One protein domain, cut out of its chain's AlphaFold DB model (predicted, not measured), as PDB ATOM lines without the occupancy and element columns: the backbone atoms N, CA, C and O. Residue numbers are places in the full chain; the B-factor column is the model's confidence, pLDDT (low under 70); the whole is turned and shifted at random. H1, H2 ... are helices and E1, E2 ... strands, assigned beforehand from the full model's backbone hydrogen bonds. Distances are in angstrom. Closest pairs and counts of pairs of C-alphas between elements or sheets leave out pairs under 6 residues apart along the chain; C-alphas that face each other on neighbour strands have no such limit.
ATOM      1  N   THR A 141       1.550 -11.581  -3.873       94.31
ATOM      2  CA  THR A 141       0.156 -11.381  -4.301       94.31
ATOM      3  C   THR A 141      -0.298 -12.468  -5.267       94.31
ATOM      4  O   THR A 141      -1.450 -12.886  -5.207       94.31
ATOM      5  N   ASP A 142       0.603 -12.942  -6.128       94.56
ATOM      6  CA  ASP A 142       0.372 -14.092  -6.997       94.56
ATOM      7  C   ASP A 142       0.886 -15.366  -6.316       94.56
ATOM      8  O   ASP A 142       2.094 -15.546  -6.111       94.56
ATOM      9  N   THR A 143      -0.061 -16.229  -5.950       96.25
ATOM     10  CA  THR A 143       0.150 -17.502  -5.256       96.25
ATOM     11  C   THR A 143      -0.052 -18.722  -6.153       96.25
ATOM     12  O   THR A 143       0.152 -19.837  -5.675       96.25
ATOM     13  N   GLU A 144      -0.387 -18.548  -7.437       94.94
ATOM     14  CA  GLU A 144      -0.810 -19.638  -8.331       94.94
ATOM     15  C   GLU A 144       0.242 -20.750  -8.406       94.94
ATOM     16  O   GLU A 144      -0.065 -21.936  -8.263       94.94
ATOM     17  N   TYR A 145       1.517 -20.370  -8.529       95.56
ATOM     18  CA  TYR A 145       2.621 -21.324  -8.519       95.56
ATOM     19  C   TYR A 145       2.644 -22.179  -7.244       95.56
ATOM     20  O   TYR A 145       2.834 -23.387  -7.330       95.56
ATOM     21  N   LEU A 146       2.446 -21.590  -6.065       97.44
ATOM     22  CA  LEU A 146       2.519 -22.306  -4.786       97.44
ATOM     23  C   LEU A 146       1.268 -23.154  -4.532       97.44
ATOM     24  O   LEU A 146       1.374 -24.277  -4.041       97.44
ATOM     25  N   GLU A 147       0.103 -22.670  -4.949       97.25
ATOM     26  CA  GLU A 147      -1.154 -23.419  -4.892       97.25
ATOM     27  C   GLU A 147      -1.133 -24.621  -5.844       97.25
ATOM     28  O   GLU A 147      -1.551 -25.712  -5.462       97.25
ATOM     29  N   SER A 148      -0.525 -24.493  -7.032       95.69
ATOM     30  CA  SER A 148      -0.271 -25.631  -7.938       95.69
ATOM     31  C   SER A 148       0.639 -26.704  -7.313       95.69
ATOM     32  O   SER A 148       0.679 -27.859  -7.745       95.69
ATOM     33  N   ARG A 149       1.390 -26.328  -6.269       96.12
ATOM     34  CA  ARG A 149       2.208 -27.220  -5.438       96.12
ATOM     35  C   ARG A 149       1.458 -27.724  -4.203       96.12
ATOM     36  O   ARG A 149       2.095 -28.332  -3.349       96.12
ATOM     37  N   TYR A 150       0.141 -27.521  -4.143       97.81
ATOM     38  CA  TYR A 150      -0.761 -27.921  -3.063       97.81
ATOM     39  C   TYR A 150      -0.476 -27.231  -1.725       97.81
ATOM     40  O   TYR A 150      -0.915 -27.702  -0.677       97.81
ATOM     41  N   ILE A 151       0.234 -26.101  -1.741       97.94
ATOM     42  CA  ILE A 151       0.459 -25.290  -0.546       97.94
ATOM     43  C   ILE A 151      -0.696 -24.295  -0.417       97.94
ATOM     44  O   ILE A 151      -0.943 -23.489  -1.312       97.94
ATOM     45  N   SER A 152      -1.405 -24.365   0.704       96.31
ATOM     46  CA  SER A 152      -2.573 -23.537   1.000       96.31
ATOM     47  C   SER A 152      -2.194 -22.090   1.323       96.31
ATOM     48  O   SER A 152      -1.154 -21.825   1.929       96.31
ATOM     49  N   LYS A 153      -3.075 -21.142   0.980       95.19
ATOM     50  CA  LYS A 153      -2.897 -19.718   1.317       95.19
ATOM     51  C   LYS A 153      -2.775 -19.484   2.820       95.19
ATOM     52  O   LYS A 153      -1.947 -18.674   3.223       95.19
ATOM     53  N   ASP A 154      -3.525 -20.230   3.627       93.06
ATOM     54  CA  ASP A 154      -3.465 -20.144   5.091       93.06
ATOM     55  C   ASP A 154      -2.046 -20.406   5.606       93.06
ATOM     56  O   ASP A 154      -1.554 -19.700   6.481       93.06
ATOM     57  N   VAL A 155      -1.335 -21.365   5.005       94.94
ATOM     58  CA  VAL A 155       0.076 -21.603   5.321       94.94
ATOM     59  C   VAL A 155       0.951 -20.472   4.777       94.94
ATOM     60  O   VAL A 155       1.776 -19.948   5.521       94.94
ATOM     61  N   LEU A 156       0.775 -20.046   3.522       95.50
ATOM     62  CA  LEU A 156       1.607 -18.999   2.904       95.50
ATOM     63  C   LEU A 156       1.587 -17.662   3.660       95.50
ATOM     64  O   LEU A 156       2.620 -16.998   3.746       95.50
ATOM     65  N   PHE A 157       0.428 -17.292   4.204       94.38
ATOM     66  CA  PHE A 157       0.206 -16.040   4.934       94.38
ATOM     67  C   PHE A 157       0.163 -16.225   6.459       94.38
ATOM     68  O   PHE A 157      -0.174 -15.290   7.189       94.38
ATOM     69  N   SER A 158       0.536 -17.412   6.947       93.75
ATOM     70  CA  SER A 158       0.727 -17.666   8.374       93.75
ATOM     71  C   SER A 158       1.831 -16.778   8.947       93.75
ATOM     72  O   SER A 158       2.755 -16.346   8.246       93.75
ATOM     73  N   LYS A 159       1.788 -16.541  10.261       93.94
ATOM     74  CA  LYS A 159       2.791 -15.717  10.959       93.94
ATOM     75  C   LYS A 159       4.230 -16.187  10.745       93.94
ATOM     76  O   LYS A 159       5.145 -15.364  10.788       93.94
ATOM     77  N   GLU A 160       4.476 -17.469  10.493       95.19
ATOM     78  CA  GLU A 160       5.825 -17.971  10.228       95.19
ATOM     79  C   GLU A 160       6.351 -17.558   8.842       95.19
ATOM     80  O   GLU A 160       7.559 -17.370   8.687       95.19
ATOM     81  N   PHE A 161       5.483 -17.381   7.844       96.25
ATOM     82  CA  PHE A 161       5.896 -17.199   6.448       96.25
ATOM     83  C   PHE A 161       5.522 -15.851   5.829       96.25
ATOM     84  O   PHE A 161       6.144 -15.460   4.835       96.25
ATOM     85  N   GLU A 162       4.604 -15.091   6.429       94.38
ATOM     86  CA  GLU A 162       4.262 -13.752   5.951       94.38
ATOM     87  C   GLU A 162       5.526 -12.900   5.752       94.38
ATOM     88  O   GLU A 162       6.419 -12.835   6.604       94.38
ATOM     89  N   GLY A 163       5.619 -12.251   4.592       93.69
ATOM     90  CA  GLY A 163       6.750 -11.393   4.251       93.69
ATOM     91  C   GLY A 163       8.051 -12.130   3.902       93.69
ATOM     92  O   GLY A 163       8.989 -11.463   3.458       93.69
ATOM     93  N   ARG A 164       8.111 -13.467   4.031       96.19
ATOM     94  CA  ARG A 164       9.254 -14.324   3.634       96.19
ATOM     95  C   ARG A 164       9.137 -14.915   2.239       96.19
ATOM     96  O   ARG A 164      10.114 -15.458   1.723       96.19
ATOM     97  N   LEU A 165       7.968 -14.782   1.631       97.38
ATOM     98  CA  LEU A 165       7.724 -15.045   0.222       97.38
ATOM     99  C   LEU A 165       7.457 -13.725  -0.497       97.38
ATOM    100  O   LEU A 165       6.867 -12.800   0.071       97.38
ATOM    101  N   LYS A 166       7.923 -13.630  -1.739       96.69
ATOM    102  CA  LYS A 166       7.803 -12.439  -2.584       96.69
ATOM    103  C   LYS A 166       7.427 -12.847  -4.000       96.69
ATOM    104  O   LYS A 166       7.707 -13.975  -4.403       96.69
ATOM    105  N   ASN A 167       6.873 -11.919  -4.770       95.44
ATOM    106  CA  ASN A 167       6.879 -12.040  -6.222       95.44
ATOM    107  C   ASN A 167       8.045 -11.230  -6.802       95.44
ATOM    108  O   ASN A 167       8.464 -10.215  -6.242       95.44
ATOM    109  N   VAL A 168       8.598 -11.705  -7.914       93.44
ATOM    110  CA  VAL A 168       9.530 -10.945  -8.754       93.44
ATOM    111  C   VAL A 168       8.996 -10.948 -10.171       93.44
ATOM    112  O   VAL A 168       8.594 -11.994 -10.685       93.44
ATOM    113  N   THR A 169       8.990  -9.777 -10.793       83.19
ATOM    114  CA  THR A 169       8.451  -9.617 -12.141       83.19
ATOM    115  C   THR A 169       9.598  -9.594 -13.132       83.19
ATOM    116  O   THR A 169      10.531  -8.802 -12.999       83.19
ATOM    117  N   PHE A 170       9.528 -10.463 -14.136       78.12
ATOM    118  CA  PHE A 170      10.356 -10.330 -15.326       78.12
ATOM    119  C   PHE A 170       9.497  -9.763 -16.439       78.12
ATOM    120  O   PHE A 170       8.564 -10.421 -16.894       78.12
ATOM    121  N   ASP A 171       9.840  -8.551 -16.855       70.56
ATOM    122  CA  ASP A 171       9.244  -7.877 -17.995       70.56
ATOM    123  C   ASP A 171      10.336  -7.652 -19.044       70.56
ATOM    124  O   ASP A 171      11.335  -6.971 -18.799       70.56
ATOM    125  N   ASN A 172      10.182  -8.296 -20.198       65.94
ATOM    126  CA  ASN A 172      11.057  -8.102 -21.354       65.94
ATOM    127  C   ASN A 172      10.370  -7.311 -22.484       65.94
ATOM    128  O   ASN A 172      10.844  -7.340 -23.618       65.94
ATOM    129  N   GLY A 173       9.254  -6.633 -22.187       62.91
ATOM    130  CA  GLY A 173       8.437  -5.869 -23.130       62.91
ATOM    131  C   GLY A 173       7.516  -6.716 -24.014       62.91
ATOM    132  O   GLY A 173       6.684  -6.158 -24.724       62.91
ATOM    133  N   VAL A 174       7.649  -8.047 -23.987       60.06
ATOM    134  CA  VAL A 174       6.834  -8.991 -24.777       60.06
ATOM    135  C   VAL A 174       6.052  -9.931 -23.868       60.06
ATOM    136  O   VAL A 174       4.920 -10.290 -24.179       60.06
ATOM    137  N   ILE A 175       6.646 -10.338 -22.745       60.16
ATOM    138  CA  ILE A 175       5.998 -11.197 -21.767       60.16
ATOM    139  C   ILE A 175       6.336 -10.731 -20.355       60.16
ATOM    140  O   ILE A 175       7.508 -10.565 -20.009       60.16
ATOM    141  N   GLN A 176       5.290 -10.567 -19.549       70.25
ATOM    142  CA  GLN A 176       5.382 -10.291 -18.127       70.25
ATOM    143  C   GLN A 176       5.053 -11.576 -17.367       70.25
ATOM    144  O   GLN A 176       3.922 -12.056 -17.413       70.25
ATOM    145  N   TYR A 177       6.043 -12.141 -16.679       77.81
ATOM    146  CA  TYR A 177       5.832 -13.283 -15.788       77.81
ATOM    147  C   TYR A 177       6.115 -12.878 -14.345       77.81
ATOM    148  O   TYR A 177       7.188 -12.343 -14.039       77.81
ATOM    149  N   ALA A 178       5.169 -13.181 -13.457       87.56
ATOM    150  CA  ALA A 178       5.384 -13.155 -12.020       87.56
ATOM    151  C   ALA A 178       5.977 -14.502 -11.591       87.56
ATOM    152  O   ALA A 178       5.395 -15.565 -11.801       87.56
ATOM    153  N   ASN A 179       7.172 -14.469 -11.012       94.12
ATOM    154  CA  ASN A 179       7.786 -15.640 -10.399       94.12
ATOM    155  C   ASN A 179       7.658 -15.542  -8.882       94.12
ATOM    156  O   ASN A 179       7.653 -14.447  -8.315       94.12
ATOM    157  N   THR A 180       7.623 -16.688  -8.211       97.06
ATOM    158  CA  THR A 180       7.776 -16.730  -6.757       97.06
ATOM    159  C   THR A 180       9.255 -16.609  -6.412       97.06
ATOM    160  O   THR A 180      10.094 -17.305  -6.983       97.06
ATOM    161  N   ALA A 181       9.588 -15.745  -5.465       97.25
ATOM    162  CA  ALA A 181      10.931 -15.593  -4.935       97.25
ATOM    163  C   ALA A 181      10.963 -15.909  -3.440       97.25
ATOM    164  O   ALA A 181      10.095 -15.493  -2.670       97.25
ATOM    165  N   PHE A 182      12.026 -16.598  -3.039       97.94
ATOM    166  CA  PHE A 182      12.348 -16.937  -1.660       97.94
ATOM    167  C   PHE A 182      13.639 -16.209  -1.260       97.94
ATOM    168  O   PHE A 182      14.738 -16.715  -1.524       97.94
ATOM    169  N   PRO A 183      13.552 -15.002  -0.671       96.81
ATOM    170  CA  PRO A 183      14.725 -14.229  -0.286       96.81
ATOM    171  C   PRO A 183      15.604 -14.954   0.736       96.81
ATOM    172  O   PRO A 183      15.125 -15.466   1.746       96.81
ATOM    173  N   MET A 184      16.910 -14.965   0.484       96.56
ATOM    174  CA  MET A 184      17.921 -15.522   1.375       96.56
ATOM    175  C   MET A 184      18.567 -14.381   2.158       96.56
ATOM    176  O   MET A 184      19.146 -13.455   1.579       96.56
ATOM    177  N   TYR A 185      18.473 -14.466   3.480       94.19
ATOM    178  CA  TYR A 185      18.910 -13.438   4.409       94.19
ATOM    179  C   TYR A 185      20.276 -13.788   4.989       94.19
ATOM    180  O   TYR A 185      20.485 -14.898   5.483       94.19
ATOM    181  N   ALA A 186      21.191 -12.826   4.957       91.00
ATOM    182  CA  ALA A 186      22.453 -12.913   5.678       91.00
ATOM    183  C   ALA A 186      22.239 -12.695   7.187       91.00
ATOM    184  O   ALA A 186      21.150 -12.323   7.645       91.00
ATOM    185  N   ARG A 187      23.306 -12.868   7.974       86.88
ATOM    186  CA  ARG A 187      23.296 -12.700   9.439       86.88
ATOM    187  C   ARG A 187      22.766 -11.344   9.898       86.88
ATOM    188  O   ARG A 187      22.097 -11.247  10.919       86.88
ATOM    189  N   ASN A 188      23.047 -10.298   9.131       81.50
ATOM    190  CA  ASN A 188      22.602  -8.937   9.424       81.50
ATOM    191  C   ASN A 188      21.127  -8.666   9.062       81.50
ATOM    192  O   ASN A 188      20.653  -7.555   9.280       81.50
ATOM    193  N   GLY A 189      20.416  -9.647   8.497       86.31
ATOM    194  CA  GLY A 189      19.011  -9.526   8.116       86.31
ATOM    195  C   GLY A 189      18.752  -8.924   6.733       86.31
ATOM    196  O   GLY A 189      17.587  -8.832   6.354       86.31
ATOM    197  N   ASN A 190      19.784  -8.561   5.966       87.69
ATOM    198  CA  ASN A 190      19.628  -8.086   4.588       87.69
ATOM    199  C   ASN A 190      19.549  -9.255   3.599       87.69
ATOM    200  O   ASN A 190      20.145 -10.314   3.817       87.69
ATOM    201  N   ILE A 191      18.847  -9.042   2.485       91.50
ATOM    202  CA  ILE A 191      18.775 -10.004   1.383       91.50
ATOM    203  C   ILE A 191      20.097  -9.992   0.603       91.50
ATOM    204  O   ILE A 191      20.517  -8.959   0.083       91.50
ATOM    205  N   GLN A 192      20.737 -11.156   0.479       89.25
ATOM    206  CA  GLN A 192      21.983 -11.321  -0.291       89.25
ATOM    207  C   GLN A 192      21.757 -12.040  -1.630       89.25
ATOM    208  O   GLN A 192      22.458 -11.787  -2.617       89.25
ATOM    209  N   SER A 193      20.764 -12.929  -1.662       92.62
ATOM    210  CA  SER A 193      20.327 -13.685  -2.836       92.62
ATOM    211  C   SER A 193      18.868 -14.122  -2.654       92.62
ATOM    212  O   SER A 193      18.237 -13.774  -1.660       92.62
ATOM    213  N   MET A 194      18.311 -14.867  -3.603       95.38
ATOM    214  CA  MET A 194      16.978 -15.468  -3.506       95.38
ATOM    215  C   MET A 194      16.891 -16.703  -4.411       95.38
ATOM    216  O   MET A 194      17.527 -16.728  -5.463       95.38
ATOM    217  N   ASP A 195      16.114 -17.713  -4.017       95.94
ATOM    218  CA  ASP A 195      15.709 -18.797  -4.925       95.94
ATOM    219  C   ASP A 195      14.458 -18.332  -5.684       95.94
ATOM    220  O   ASP A 195      13.457 -17.985  -5.059       95.94
ATOM    221  N   ILE A 196      14.525 -18.248  -7.014       95.44
ATOM    222  CA  ILE A 196      13.419 -17.802  -7.871       95.44
ATOM    223  C   ILE A 196      12.839 -19.018  -8.573       95.44
ATOM    224  O   ILE A 196      13.565 -19.766  -9.234       95.44
ATOM    225  N   ARG A 197      11.526 -19.200  -8.455       94.88
ATOM    226  CA  ARG A 197      10.815 -20.389  -8.910       94.88
ATOM    227  C   ARG A 197       9.550 -20.052  -9.693       94.88
ATOM    228  O   ARG A 197       8.827 -19.111  -9.375       94.88
ATOM    229  N   ASN A 198       9.293 -20.883 -10.696       91.56
ATOM    230  CA  ASN A 198       8.017 -21.013 -11.393       91.56
ATOM    231  C   ASN A 198       7.874 -22.461 -11.909       91.56
ATOM    232  O   ASN A 198       8.741 -23.301 -11.648       91.56
ATOM    233  N   MET A 199       6.804 -22.774 -12.642       86.44
ATOM    234  CA  MET A 199       6.458 -24.128 -13.099       86.44
ATOM    235  C   MET A 199       7.615 -24.859 -13.792       86.44
ATOM    236  O   MET A 199       7.911 -26.001 -13.446       86.44
ATOM    237  N   ALA A 200       8.314 -24.174 -14.698       84.31
ATOM    238  CA  ALA A 200       9.478 -24.693 -15.422       84.31
ATOM    239  C   ALA A 200      10.708 -23.776 -15.288       84.31
ATOM    240  O   ALA A 200      11.612 -23.805 -16.120       84.31
ATOM    241  N   TYR A 201      10.747 -22.942 -14.246       87.44
ATOM    242  CA  TYR A 201      11.810 -21.961 -14.048       87.44
ATOM    243  C   TYR A 201      12.436 -22.106 -12.665       87.44
ATOM    244  O   TYR A 201      11.743 -22.156 -11.648       87.44
ATOM    245  N   LYS A 202      13.767 -22.145 -12.639       91.12
ATOM    246  CA  LYS A 202      14.580 -22.047 -11.430       91.12
ATOM    247  C   LYS A 202      15.769 -21.153 -11.732       91.12
ATOM    248  O   LYS A 202      16.507 -21.418 -12.679       91.12
ATOM    249  N   ALA A 203      15.979 -20.133 -10.913       89.50
ATOM    250  CA  ALA A 203      17.140 -19.269 -11.036       89.50
ATOM    251  C   ALA A 203      17.581 -18.713  -9.687       89.50
ATOM    252  O   ALA A 203      16.804 -18.602  -8.745       89.50
ATOM    253  N   PHE A 204      18.843 -18.302  -9.645       89.00
ATOM    254  CA  PHE A 204      19.391 -17.465  -8.590       89.00
ATOM    255  C   PHE A 204      19.875 -16.152  -9.214       89.00
ATOM    256  O   PHE A 204      20.375 -16.164 -10.348       89.00
ATOM    257  N   PRO A 205      19.783 -15.016  -8.504       87.50
ATOM    258  CA  PRO A 205      20.501 -13.814  -8.890       87.50
ATOM    259  C   PRO A 205      21.990 -14.093  -9.101       87.50
ATOM    260  O   PRO A 205      22.598 -14.864  -8.361       87.50
ATOM    261  N   LYS A 206      22.599 -13.417 -10.083       77.19
ATOM    262  CA  LYS A 206      24.056 -13.458 -10.275       77.19
ATOM    263  C   LYS A 206      24.767 -12.988  -9.000       77.19
ATOM    264  O   LYS A 206      24.350 -11.990  -8.409       77.19
ATOM    265  N   GLY A 207      25.830 -13.686  -8.614       70.06
ATOM    266  CA  GLY A 207      26.637 -13.405  -7.427       70.06
ATOM    267  C   GLY A 207      26.671 -14.556  -6.426       70.06
ATOM    268  O   GLY A 207      25.898 -15.510  -6.518       70.06
ATOM    269  N   GLU A 208      27.583 -14.469  -5.459       70.56
ATOM    270  CA  GLU A 208      27.665 -15.448  -4.377       70.56
ATOM    271  C   GLU A 208      26.458 -15.346  -3.436       70.56
ATOM    272  O   GLU A 208      26.014 -14.258  -3.065       70.56
ATOM    273  N   ARG A 209      25.972 -16.503  -2.977       82.06
ATOM    274  CA  ARG A 209      24.966 -16.585  -1.905       82.06
ATOM    275  C   ARG A 209      25.550 -16.262  -0.526       82.06
ATOM    276  O   ARG A 209      24.793 -15.953   0.382       82.06
ATOM    277  N   GLY A 210      26.877 -16.334  -0.375       82.75
ATOM    278  CA  GLY A 210      27.562 -16.111   0.895       82.75
ATOM    279  C   GLY A 210      27.106 -17.080   1.986       82.75
ATOM    280  O   GLY A 210      26.980 -18.284   1.753       82.75
ATOM    281  N   GLU A 211      26.890 -16.538   3.178       89.00
ATOM    282  CA  GLU A 211      26.297 -17.215   4.330       89.00
ATOM    283  C   GLU A 211      24.765 -17.240   4.310       89.00
ATOM    284  O   GLU A 211      24.175 -17.865   5.186       89.00
ATOM    285  N   ALA A 212      24.110 -16.553   3.368       93.38
ATOM    286  CA  ALA A 212      22.673 -16.335   3.440       93.38
ATOM    287  C   ALA A 212      21.859 -17.634   3.390       93.38
ATOM    288  O   ALA A 212      22.186 -18.586   2.674       93.38
ATOM    289  N   LEU A 213      20.756 -17.639   4.134       97.38
ATOM    290  CA  LEU A 213      19.801 -18.741   4.230       97.38
ATOM    291  C   LEU A 213      18.395 -18.194   4.009       97.38
ATOM    292  O   LEU A 213      18.084 -17.076   4.435       97.38
ATOM    293  N   TRP A 214      17.522 -18.968   3.370       98.19
ATOM    294  CA  TRP A 214      16.097 -18.683   3.508       98.19
ATOM    295  C   TRP A 214      15.652 -19.133   4.901       98.19
ATOM    296  O   TRP A 214      16.097 -20.177   5.379       98.19
ATOM    297  N   ARG A 215      14.803 -18.346   5.564       97.38
ATOM    298  CA  ARG A 215      14.287 -18.671   6.896       97.38
ATOM    299  C   ARG A 215      12.897 -18.096   7.131       97.38
ATOM    300  O   ARG A 215      12.591 -17.019   6.613       97.38
ATOM    301  N   SER A 216      12.100 -18.782   7.946       97.75
ATOM    302  CA  SER A 216      10.830 -18.274   8.464       97.75
ATOM    303  C   SER A 216      11.039 -17.114   9.443       97.75
ATOM    304  O   SER A 216      12.163 -16.766   9.822       97.75
ATOM    305  N   ASN A 217       9.940 -16.486   9.848       96.88
ATOM    306  CA  ASN A 217       9.943 -15.441  10.860       96.88
ATOM    307  C   ASN A 217      10.385 -15.986  12.224       96.88
ATOM    308  O   ASN A 217      10.051 -17.107  12.603       96.88
ATOM    309  N   GLN A 218      11.151 -15.169  12.946       94.69
ATOM    310  CA  GLN A 218      11.575 -15.447  14.317       94.69
ATOM    311  C   GLN A 218      10.450 -15.096  15.288       94.69
ATOM    312  O   GLN A 218       9.642 -14.206  15.004       94.69
ATOM    313  N   PHE A 219      10.424 -15.780  16.429       95.56
ATOM    314  CA  PHE A 219       9.415 -15.582  17.461       95.56
ATOM    315  C   PHE A 219       9.837 -14.492  18.436       95.56
ATOM    316  O   PHE A 219      10.993 -14.428  18.852       95.56
ATOM    317  N   PHE A 220       8.877 -13.653  18.809       95.50
ATOM    318  CA  PHE A 220       9.070 -12.574  19.759       95.50
ATOM    319  C   PHE A 220       7.910 -12.490  20.745       95.50
ATOM    320  O   PHE A 220       6.774 -12.831  20.419       95.50
ATOM    321  N   GLU A 221       8.201 -11.981  21.934       95.31
ATOM    322  CA  GLU A 221       7.226 -11.672  22.974       95.31
ATOM    323  C   GLU A 221       7.241 -10.174  23.298       95.31
ATOM    324  O   GLU A 221       8.306  -9.554  23.411       95.31
ATOM    325  N   ALA A 222       6.055  -9.588  23.466       93.81
ATOM    326  CA  ALA A 222       5.896  -8.206  23.902       93.81
ATOM    327  C   ALA A 222       6.281  -8.033  25.381       93.81
ATOM    328  O   ALA A 222       5.593  -8.524  26.273       93.81
ATOM    329  N   LYS A 223       7.347  -7.274  25.666       92.38
ATOM    330  CA  LYS A 223       7.782  -6.954  27.044       92.38
ATOM    331  C   LYS A 223       6.951  -5.867  27.717       92.38
ATOM    332  O   LYS A 223       6.961  -5.720  28.934       92.38
ATOM    333  N   ARG A 224       6.318  -5.031  26.906       86.81
ATOM    334  CA  ARG A 224       5.480  -3.909  27.322       86.81
ATOM    335  C   ARG A 224       4.341  -3.780  26.329       86.81
ATOM    336  O   ARG A 224       4.440  -4.311  25.224       86.81
ATOM    337  N   ALA A 225       3.305  -3.052  26.719       85.44
ATOM    338  CA  ALA A 225       2.206  -2.779  25.819       85.44
ATOM    339  C   ALA A 225       2.725  -2.071  24.558       85.44
ATOM    340  O   ALA A 225       3.429  -1.058  24.649       85.44
ATOM    341  N   LEU A 226       2.442  -2.642  23.387       82.88
ATOM    342  CA  LEU A 226       2.800  -2.042  22.103       82.88
ATOM    343  C   LEU A 226       1.576  -1.319  21.567       82.88
ATOM    344  O   LEU A 226       0.512  -1.922  21.445       82.88
ATOM    345  N   LYS A 227       1.732  -0.036  21.246       78.00
ATOM    346  CA  LYS A 227       0.658   0.770  20.674       78.00
ATOM    347  C   LYS A 227       0.824   0.856  19.170       78.00
ATOM    348  O   LYS A 227       1.851   1.314  18.676       78.00
ATOM    349  N   ALA A 228      -0.205   0.422  18.468       68.94
ATOM    350  CA  ALA A 228      -0.349   0.621  17.044       68.94
ATOM    351  C   ALA A 228      -0.667   2.075  16.704       68.94
ATOM    352  O   ALA A 228      -1.273   2.792  17.501       68.94
ATOM    353  N   GLU A 229      -0.362   2.480  15.470       65.00
ATOM    354  CA  GLU A 229      -0.789   3.780  14.935       65.00
ATOM    355  C   GLU A 229      -2.318   3.943  14.936       65.00
ATOM    356  O   GLU A 229      -2.822   5.048  15.104       65.00
ATOM    357  N   ASN A 230      -3.071   2.843  14.818       66.38
ATOM    358  CA  ASN A 230      -4.537   2.842  14.873       66.38
ATOM    359  C   ASN A 230      -5.110   2.785  16.307       66.38
ATOM    360  O   ASN A 230      -6.318   2.625  16.470       66.38
ATOM    361  N   GLY A 231      -4.267   2.886  17.341       69.19
ATOM    362  CA  GLY A 231      -4.680   2.861  18.747       69.19
ATOM    363  C   GLY A 231      -4.901   1.466  19.343       69.19
ATOM    364  O   GLY A 231      -5.201   1.369  20.531       69.19
ATOM    365  N   LEU A 232      -4.725   0.390  18.567       75.25
ATOM    366  CA  LEU A 232      -4.771  -0.979  19.085       75.25
ATOM    367  C   LEU A 232      -3.578  -1.228  20.024       75.25
ATOM    368  O   LEU A 232      -2.425  -1.007  19.646       75.25
ATOM    369  N   GLU A 233      -3.849  -1.696  21.241       82.12
ATOM    370  CA  GLU A 233      -2.823  -1.980  22.244       82.12
ATOM    371  C   GLU A 233      -2.620  -3.493  22.383       82.12
ATOM    372  O   GLU A 233      -3.560  -4.237  22.660       82.12
ATOM    373  N   ILE A 234      -1.387  -3.955  22.171       83.62
ATOM    374  CA  ILE A 234      -1.022  -5.362  22.351       83.62
ATOM    375  C   ILE A 234      -0.603  -5.589  23.805       83.62
ATOM    376  O   ILE A 234       0.330  -4.919  24.256       83.62
ATOM    377  N   PRO A 235      -1.215  -6.546  24.527       87.44
ATOM    378  CA  PRO A 235      -0.840  -6.870  25.898       87.44
ATOM    379  C   PRO A 235       0.604  -7.364  26.041       87.44
ATOM    380  O   PRO A 235       1.162  -8.016  25.152       87.44
ATOM    381  N   VAL A 236       1.178  -7.128  27.221       92.88
ATOM    382  CA  VAL A 236       2.443  -7.745  27.650       92.88
ATOM    383  C   VAL A 236       2.308  -9.269  27.647       92.88
ATOM    384  O   VAL A 236       1.263  -9.793  28.023       92.88
ATOM    385  N   GLY A 237       3.355  -9.974  27.226       92.25
ATOM    386  CA  GLY A 237       3.371 -11.434  27.120       92.25
ATOM    387  C   GLY A 237       2.765 -11.970  25.821       92.25
ATOM    388  O   GLY A 237       2.704 -13.180  25.616       92.25
ATOM    389  N   THR A 238       2.313 -11.097  24.912       92.81
ATOM    390  CA  THR A 238       1.786 -11.556  23.623       92.81
ATOM    391  C   THR A 238       2.915 -12.148  22.784       92.81
ATOM    392  O   THR A 238       3.861 -11.445  22.422       92.81
ATOM    393  N   LEU A 239       2.784 -13.434  22.453       93.44
ATOM    394  CA  LEU A 239       3.694 -14.165  21.579       93.44
ATOM    395  C   LEU A 239       3.297 -13.984  20.110       93.44
ATOM    396  O   LEU A 239       2.139 -14.166  19.724       93.44
ATOM    397  N   GLY A 240       4.286 -13.700  19.276       94.25
ATOM    398  CA  GLY A 240       4.111 -13.545  17.844       94.25
ATOM    399  C   GLY A 240       5.400 -13.794  17.083       94.25
ATOM    400  O   GLY A 240       6.380 -14.302  17.627       94.25
ATOM    401  N   THR A 241       5.403 -13.423  15.814       95.56
ATOM    402  CA  THR A 241       6.579 -13.430  14.957       95.56
ATOM    403  C   THR A 241       6.866 -12.029  14.436       95.56
ATOM    404  O   THR A 241       5.980 -11.176  14.386       95.56
ATOM    405  N   LEU A 242       8.116 -11.772  14.056       94.75
ATOM    406  CA  LEU A 242       8.548 -10.461  13.574       94.75
ATOM    407  C   LEU A 242       9.263 -10.582  12.228       94.75
ATOM    408  O   LEU A 242      10.140 -11.434  12.041       94.75
ATOM    409  N   TYR A 243       8.938  -9.682  11.303       93.25
ATOM    410  CA  TYR A 243       9.684  -9.531  10.057       93.25
ATOM    411  C   TYR A 243       9.849  -8.076   9.648       93.25
ATOM    412  O   TYR A 243       9.048  -7.207   9.985       93.25
ATOM    413  N   ARG A 244      10.934  -7.802   8.923       90.88
ATOM    414  CA  ARG A 244      11.248  -6.460   8.433       90.88
ATOM    415  C   ARG A 244      10.386  -6.144   7.214       90.88
ATOM    416  O   ARG A 244      10.461  -6.869   6.221       90.88
ATOM    417  N   ARG A 245       9.604  -5.064   7.281       88.12
ATOM    418  CA  ARG A 245       8.835  -4.552   6.137       88.12
ATOM    419  C   ARG A 245       9.711  -3.676   5.255       88.12
ATOM    420  O   ARG A 245       9.770  -3.895   4.049       88.12
ATOM    421  N   ASP A 246      10.402  -2.735   5.882       84.25
ATOM    422  CA  ASP A 246      11.282  -1.753   5.255       84.25
ATOM    423  C   ASP A 246      12.401  -1.347   6.236       84.25
ATOM    424  O   ASP A 246      12.658  -2.039   7.222       84.25
ATOM    425  N   THR A 247      13.140  -0.279   5.941       78.88
ATOM    426  CA  THR A 247      14.265   0.172   6.774       78.88
ATOM    427  C   THR A 247      13.844   0.738   8.126       78.88
ATOM    428  O   THR A 247      14.668   0.762   9.037       78.88
ATOM    429  N   GLU A 248      12.597   1.182   8.261       85.69
ATOM    430  CA  GLU A 248      12.095   1.902   9.432       85.69
ATOM    431  C   GLU A 248      11.073   1.083  10.219       85.69
ATOM    432  O   GLU A 248      10.905   1.310  11.414       85.69
ATOM    433  N   ASN A 249      10.433   0.099   9.585       90.19
ATOM    434  CA  ASN A 249       9.294  -0.611  10.144       90.19
ATOM    435  C   ASN A 249       9.455  -2.133  10.108       90.19
ATOM    436  O   ASN A 249       9.866  -2.749   9.115       90.19
ATOM    437  N   PHE A 250       9.011  -2.756  11.193       92.25
ATOM    438  CA  PHE A 250       8.734  -4.182  11.270       92.25
ATOM    439  C   PHE A 250       7.234  -4.441  11.262       92.25
ATOM    440  O   PHE A 250       6.427  -3.565  11.564       92.25
ATOM    441  N   VAL A 251       6.869  -5.676  10.946       93.62
ATOM    442  CA  VAL A 251       5.523  -6.195  11.149       93.62
ATOM    443  C   VAL A 251       5.603  -7.306  12.184       93.62
ATOM    444  O   VAL A 251       6.326  -8.286  11.999       93.62
ATOM    445  N   PHE A 252       4.877  -7.117  13.281       94.44
ATOM    446  CA  PHE A 252       4.664  -8.103  14.327       94.44
ATOM    447  C   PHE A 252       3.328  -8.806  14.081       94.44
ATOM    448  O   PHE A 252       2.281  -8.157  14.022       94.44
ATOM    449  N   MET A 253       3.369 -10.124  13.905       93.69
ATOM    450  CA  MET A 253       2.191 -10.959  13.687       93.69
ATOM    451  C   MET A 253       1.911 -11.843  14.885       93.69
ATOM    452  O   MET A 253       2.809 -12.510  15.384       93.69
ATOM    453  N   TYR A 254       0.663 -11.884  15.330       91.44
ATOM    454  CA  TYR A 254       0.271 -12.592  16.546       91.44
ATOM    455  C   TYR A 254      -1.156 -13.130  16.436       91.44
ATOM    456  O   TYR A 254      -1.907 -12.742  15.545       91.44
ATOM    457  N   GLY A 255      -1.525 -14.030  17.345       86.38
ATOM    458  CA  GLY A 255      -2.812 -14.727  17.323       86.38
ATOM    459  C   GLY A 255      -2.729 -16.160  16.792       86.38
ATOM    460  O   GLY A 255      -1.642 -16.729  16.610       86.38
ATOM    461  N   GLU A 256      -3.910 -16.746  16.614       79.50
ATOM    462  CA  GLU A 256      -4.107 -18.111  16.122       79.50
ATOM    463  C   GLU A 256      -4.112 -18.163  14.592       79.50
ATOM    464  O   GLU A 256      -4.421 -17.172  13.930       79.50
ATOM    465  N   VAL A 257      -3.800 -19.340  14.046       72.31
ATOM    466  CA  VAL A 257      -3.801 -19.584  12.598       72.31
ATOM    467  C   VAL A 257      -5.183 -19.297  12.007       72.31
ATOM    468  O   VAL A 257      -6.194 -19.772  12.524       72.31
ATOM    469  N   GLY A 258      -5.228 -18.507  10.934       71.31
ATOM    470  CA  GLY A 258      -6.454 -18.057  10.269       71.31
ATOM    471  C   GLY A 258      -7.131 -16.852  10.936       71.31
ATOM    472  O   GLY A 258      -8.118 -16.334  10.415       71.31
ATOM    473  N   LYS A 259      -6.621 -16.391  12.084       82.62
ATOM    474  CA  LYS A 259      -7.087 -15.199  12.812       82.62
ATOM    475  C   LYS A 259      -5.918 -14.300  13.212       82.62
ATOM    476  O   LYS A 259      -6.008 -13.560  14.194       82.62
ATOM    477  N   GLU A 260      -4.806 -14.377  12.483       87.94
ATOM    478  CA  GLU A 260      -3.625 -13.597  12.801       87.94
ATOM    479  C   GLU A 260      -3.877 -12.100  12.630       87.94
ATOM    480  O   GLU A 260      -4.381 -11.616  11.615       87.94
ATOM    481  N   MET A 261      -3.446 -11.347  13.631       88.75
ATOM    482  CA  MET A 261      -3.422  -9.898  13.608       88.75
ATOM    483  C   MET A 261      -2.037  -9.410  13.201       88.75
ATOM    484  O   MET A 261      -1.016 -10.037  13.492       88.75
ATOM    485  N   ARG A 262      -2.008  -8.258  12.528       90.69
ATOM    486  CA  ARG A 262      -0.786  -7.615  12.041       90.69
ATOM    487  C   ARG A 262      -0.628  -6.263  12.716       90.69
ATOM    488  O   ARG A 262      -1.558  -5.459  12.711       90.69
ATOM    489  N   LEU A 263       0.560  -6.007  13.244       90.44
ATOM    490  CA  LEU A 263       0.941  -4.718  13.799       90.44
ATOM    491  C   LEU A 263       2.199  -4.204  13.107       90.44
ATOM    492  O   LEU A 263       3.226  -4.873  13.121       90.44
ATOM    493  N   ILE A 264       2.140  -2.997  12.548       91.31
ATOM    494  CA  ILE A 264       3.338  -2.291  12.091       91.31
ATOM    495  C   ILE A 264       3.977  -1.621  13.308       91.31
ATOM    496  O   ILE A 264       3.319  -0.864  14.018       91.31
ATOM    497  N   VAL A 265       5.248  -1.931  13.558       89.19
ATOM    498  CA  VAL A 265       6.015  -1.428  14.699       89.19
ATOM    499  C   VAL A 265       7.272  -0.729  14.178       89.19
ATOM    500  O   VAL A 265       8.080  -1.380  13.506       89.19
ATOM    501  N   PRO A 266       7.494   0.557  14.504       90.25
ATOM    502  CA  PRO A 266       8.740   1.242  14.173       90.25
ATOM    503  C   PRO A 266       9.965   0.531  14.766       90.25
ATOM    504  O   PRO A 266       9.905  -0.011  15.873       90.25
ATOM    505  N   TYR A 267      11.100   0.574  14.066       87.44
ATOM    506  CA  TYR A 267      12.344  -0.124  14.416       87.44
ATOM    507  C   TYR A 267      12.756   0.089  15.882       87.44
ATOM    508  O   TYR A 267      13.009  -0.876  16.608       87.44
ATOM    509  N   GLU A 268      12.757   1.340  16.347       86.06
ATOM    510  CA  GLU A 268      13.150   1.688  17.721       86.06
ATOM    511  C   GLU A 268      12.177   1.144  18.777       86.06
ATOM    512  O   GLU A 268      12.587   0.725  19.865       86.06
ATOM    513  N   GLN A 269      10.883   1.083  18.449       87.00
ATOM    514  CA  GLN A 269       9.880   0.492  19.332       87.00
ATOM    515  C   GLN A 269      10.003  -1.033  19.375       87.00
ATOM    516  O   GLN A 269       9.887  -1.604  20.459       87.00
ATOM    517  N   ALA A 270      10.290  -1.681  18.242       87.19
ATOM    518  CA  ALA A 270      10.477  -3.128  18.157       87.19
ATOM    519  C   ALA A 270      11.716  -3.572  18.950       87.19
ATOM    520  O   ALA A 270      11.611  -4.423  19.829       87.19
ATOM    521  N   LYS A 271      12.863  -2.915  18.729       86.88
ATOM    522  CA  LYS A 271      14.105  -3.116  19.501       86.88
ATOM    523  C   LYS A 271      13.893  -2.888  21.004       86.88
ATOM    524  O   LYS A 271      14.429  -3.598  21.847       86.88
ATOM    525  N   THR A 272      13.080  -1.877  21.293       88.00
ATOM    526  CA  THR A 272      12.481  -1.494  22.569       88.00
ATOM    527  C   THR A 272      11.753  -2.567  23.368       88.00
ATOM    528  O   THR A 272      12.001  -2.842  24.541       88.00
ATOM    529  N   GLY A 273      10.693  -3.041  22.718       88.88
ATOM    530  CA  GLY A 273       9.521  -3.615  23.358       88.88
ATOM    531  C   GLY A 273       9.292  -5.081  23.036       88.88
ATOM    532  O   GLY A 273       8.357  -5.650  23.590       88.88
ATOM    533  N   LEU A 274      10.128  -5.691  22.197       93.31
ATOM    534  CA  LEU A 274      10.064  -7.108  21.871       93.31
ATOM    535  C   LEU A 274      11.307  -7.840  22.388       93.31
ATOM    536  O   LEU A 274      12.421  -7.316  22.373       93.31
ATOM    537  N   ASN A 275      11.101  -9.062  22.860       94.12
ATOM    538  CA  ASN A 275      12.149 -10.016  23.204       94.12
ATOM    539  C   ASN A 275      12.119 -11.168  22.215       94.12
ATOM    540  O   ASN A 275      11.046 -11.717  21.996       94.12
ATOM    541  N   GLU A 276      13.263 -11.552  21.655       94.44
ATOM    542  CA  GLU A 276      13.339 -12.794  20.885       94.44
ATOM    543  C   GLU A 276      13.098 -13.988  21.816       94.44
ATOM    544  O   GLU A 276      13.621 -14.034  22.933       94.44
ATOM    545  N   VAL A 277      12.281 -14.935  21.361       94.56
ATOM    546  CA  VAL A 277      11.905 -16.133  22.112       94.56
ATOM    547  C   VAL A 277      12.513 -17.358  21.431       94.56
ATOM    548  O   VAL A 277      12.280 -17.553  20.234       94.56
TER     549      VAL A 277
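This is residues 141 to 277 of the 576 residues of an uncharacterized protein of Runella sp. HYN0085 (UniProt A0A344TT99). Two lobes stand end to end along the longest axis: a strongly twisted sheet of four strands, E1 to E4, which the short helix H1 only grazes, and a second strongly twisted sheet of five strands, E8 E7 E6 E5 E9, with H3 packed on it; the short helix H2 is near H1 and on neither sheet. The tip of the E1 and E2 hairpin, residues 171 to 176, sticks out free. The printed part has 137 residues, with three named helices and nine named strands in the order H1 H2 E1 E2 E3 E4 E5 E6 E7 E8 H3 E9; both sheets are antiparallel, ordered E1 E2 E3 E4 and E8 E7 E6 E5 E9. The class is mixed, helices and strands, with under half of the residues, 68 of 137, in named elements. The whole is only just compact, close to loose, with a radius of gyration of the C-alphas of 16.7 A, and elongated, spanning 50 by 32 by 26 A.

H1, residues 144 to 147, begins with C-alpha 144 at (-0.810, -19.638, -8.331), and H2 is residues 153 to 156. E1 is residues 166 to 171, 16.1 A long, E2 residues 176 to 185, 26.5 A, E3 residues 191 to 198, 20.0 A, and E4 residues 201 to 203. E5 is residues 218 to 222, 13.3 A, beginning with C-alpha 218 at (11.575, -15.447, 14.317). E6 is residues 239 to 244, 17.0 A, E7 residues 249 to 254, 16.3 A, and E8 residues 261 to 266, 16.5 A. H3, residues 267 to 273, spans 10.0 A, and E9, residues 274 to 276, ends with C-alpha 276 at (13.339, -12.794, 20.885).

E1 E2 E3 E4 form a meander, each strand the antiparallel neighbour of the one before; N 168 and O 179 are 2.9 A apart, N 182 and O 195 2.8 A, and N 196 and O 203 2.9 A, within hydrogen-bond range. H1 only grazes this sheet with residues 144 to 146; the closest C-alphas of H1 and E3 are those of Tyr 145 and Asn 198, 6.1 A. H2 is on neither sheet; it is close to H1 but not clearly touching, with C-alphas 147 and 153 7.4 A apart. E5 E6 E7 E8 form a second meander, with N 240 and O 220 at 2.9 A, N 243 and O 251 at 3.0 A, and N 252 and O 263 at 2.8 A. E9, an edge strand, is antiparallel to E5, with N 221 and O 275 at 2.9 A. H3 is on this sheet; the closest C-alphas of H3 and E7 are those of Asn 249 and Tyr 267, 5.3 A. In H3 every O i to N i+4 pair is within hydrogen-bond range; H1 and H2 are too short for such a pair.

The C-alphas farthest apart, those of Val 174 and Val 236, are 52.6 A apart. The printed part has no cut. The links E4 to E5, 14 residues, and E5 to E6, 16 residues, are long. Mean pLDDT of the printed part is 88.7; residues 172 to 175 and 228 to 231 are under 70.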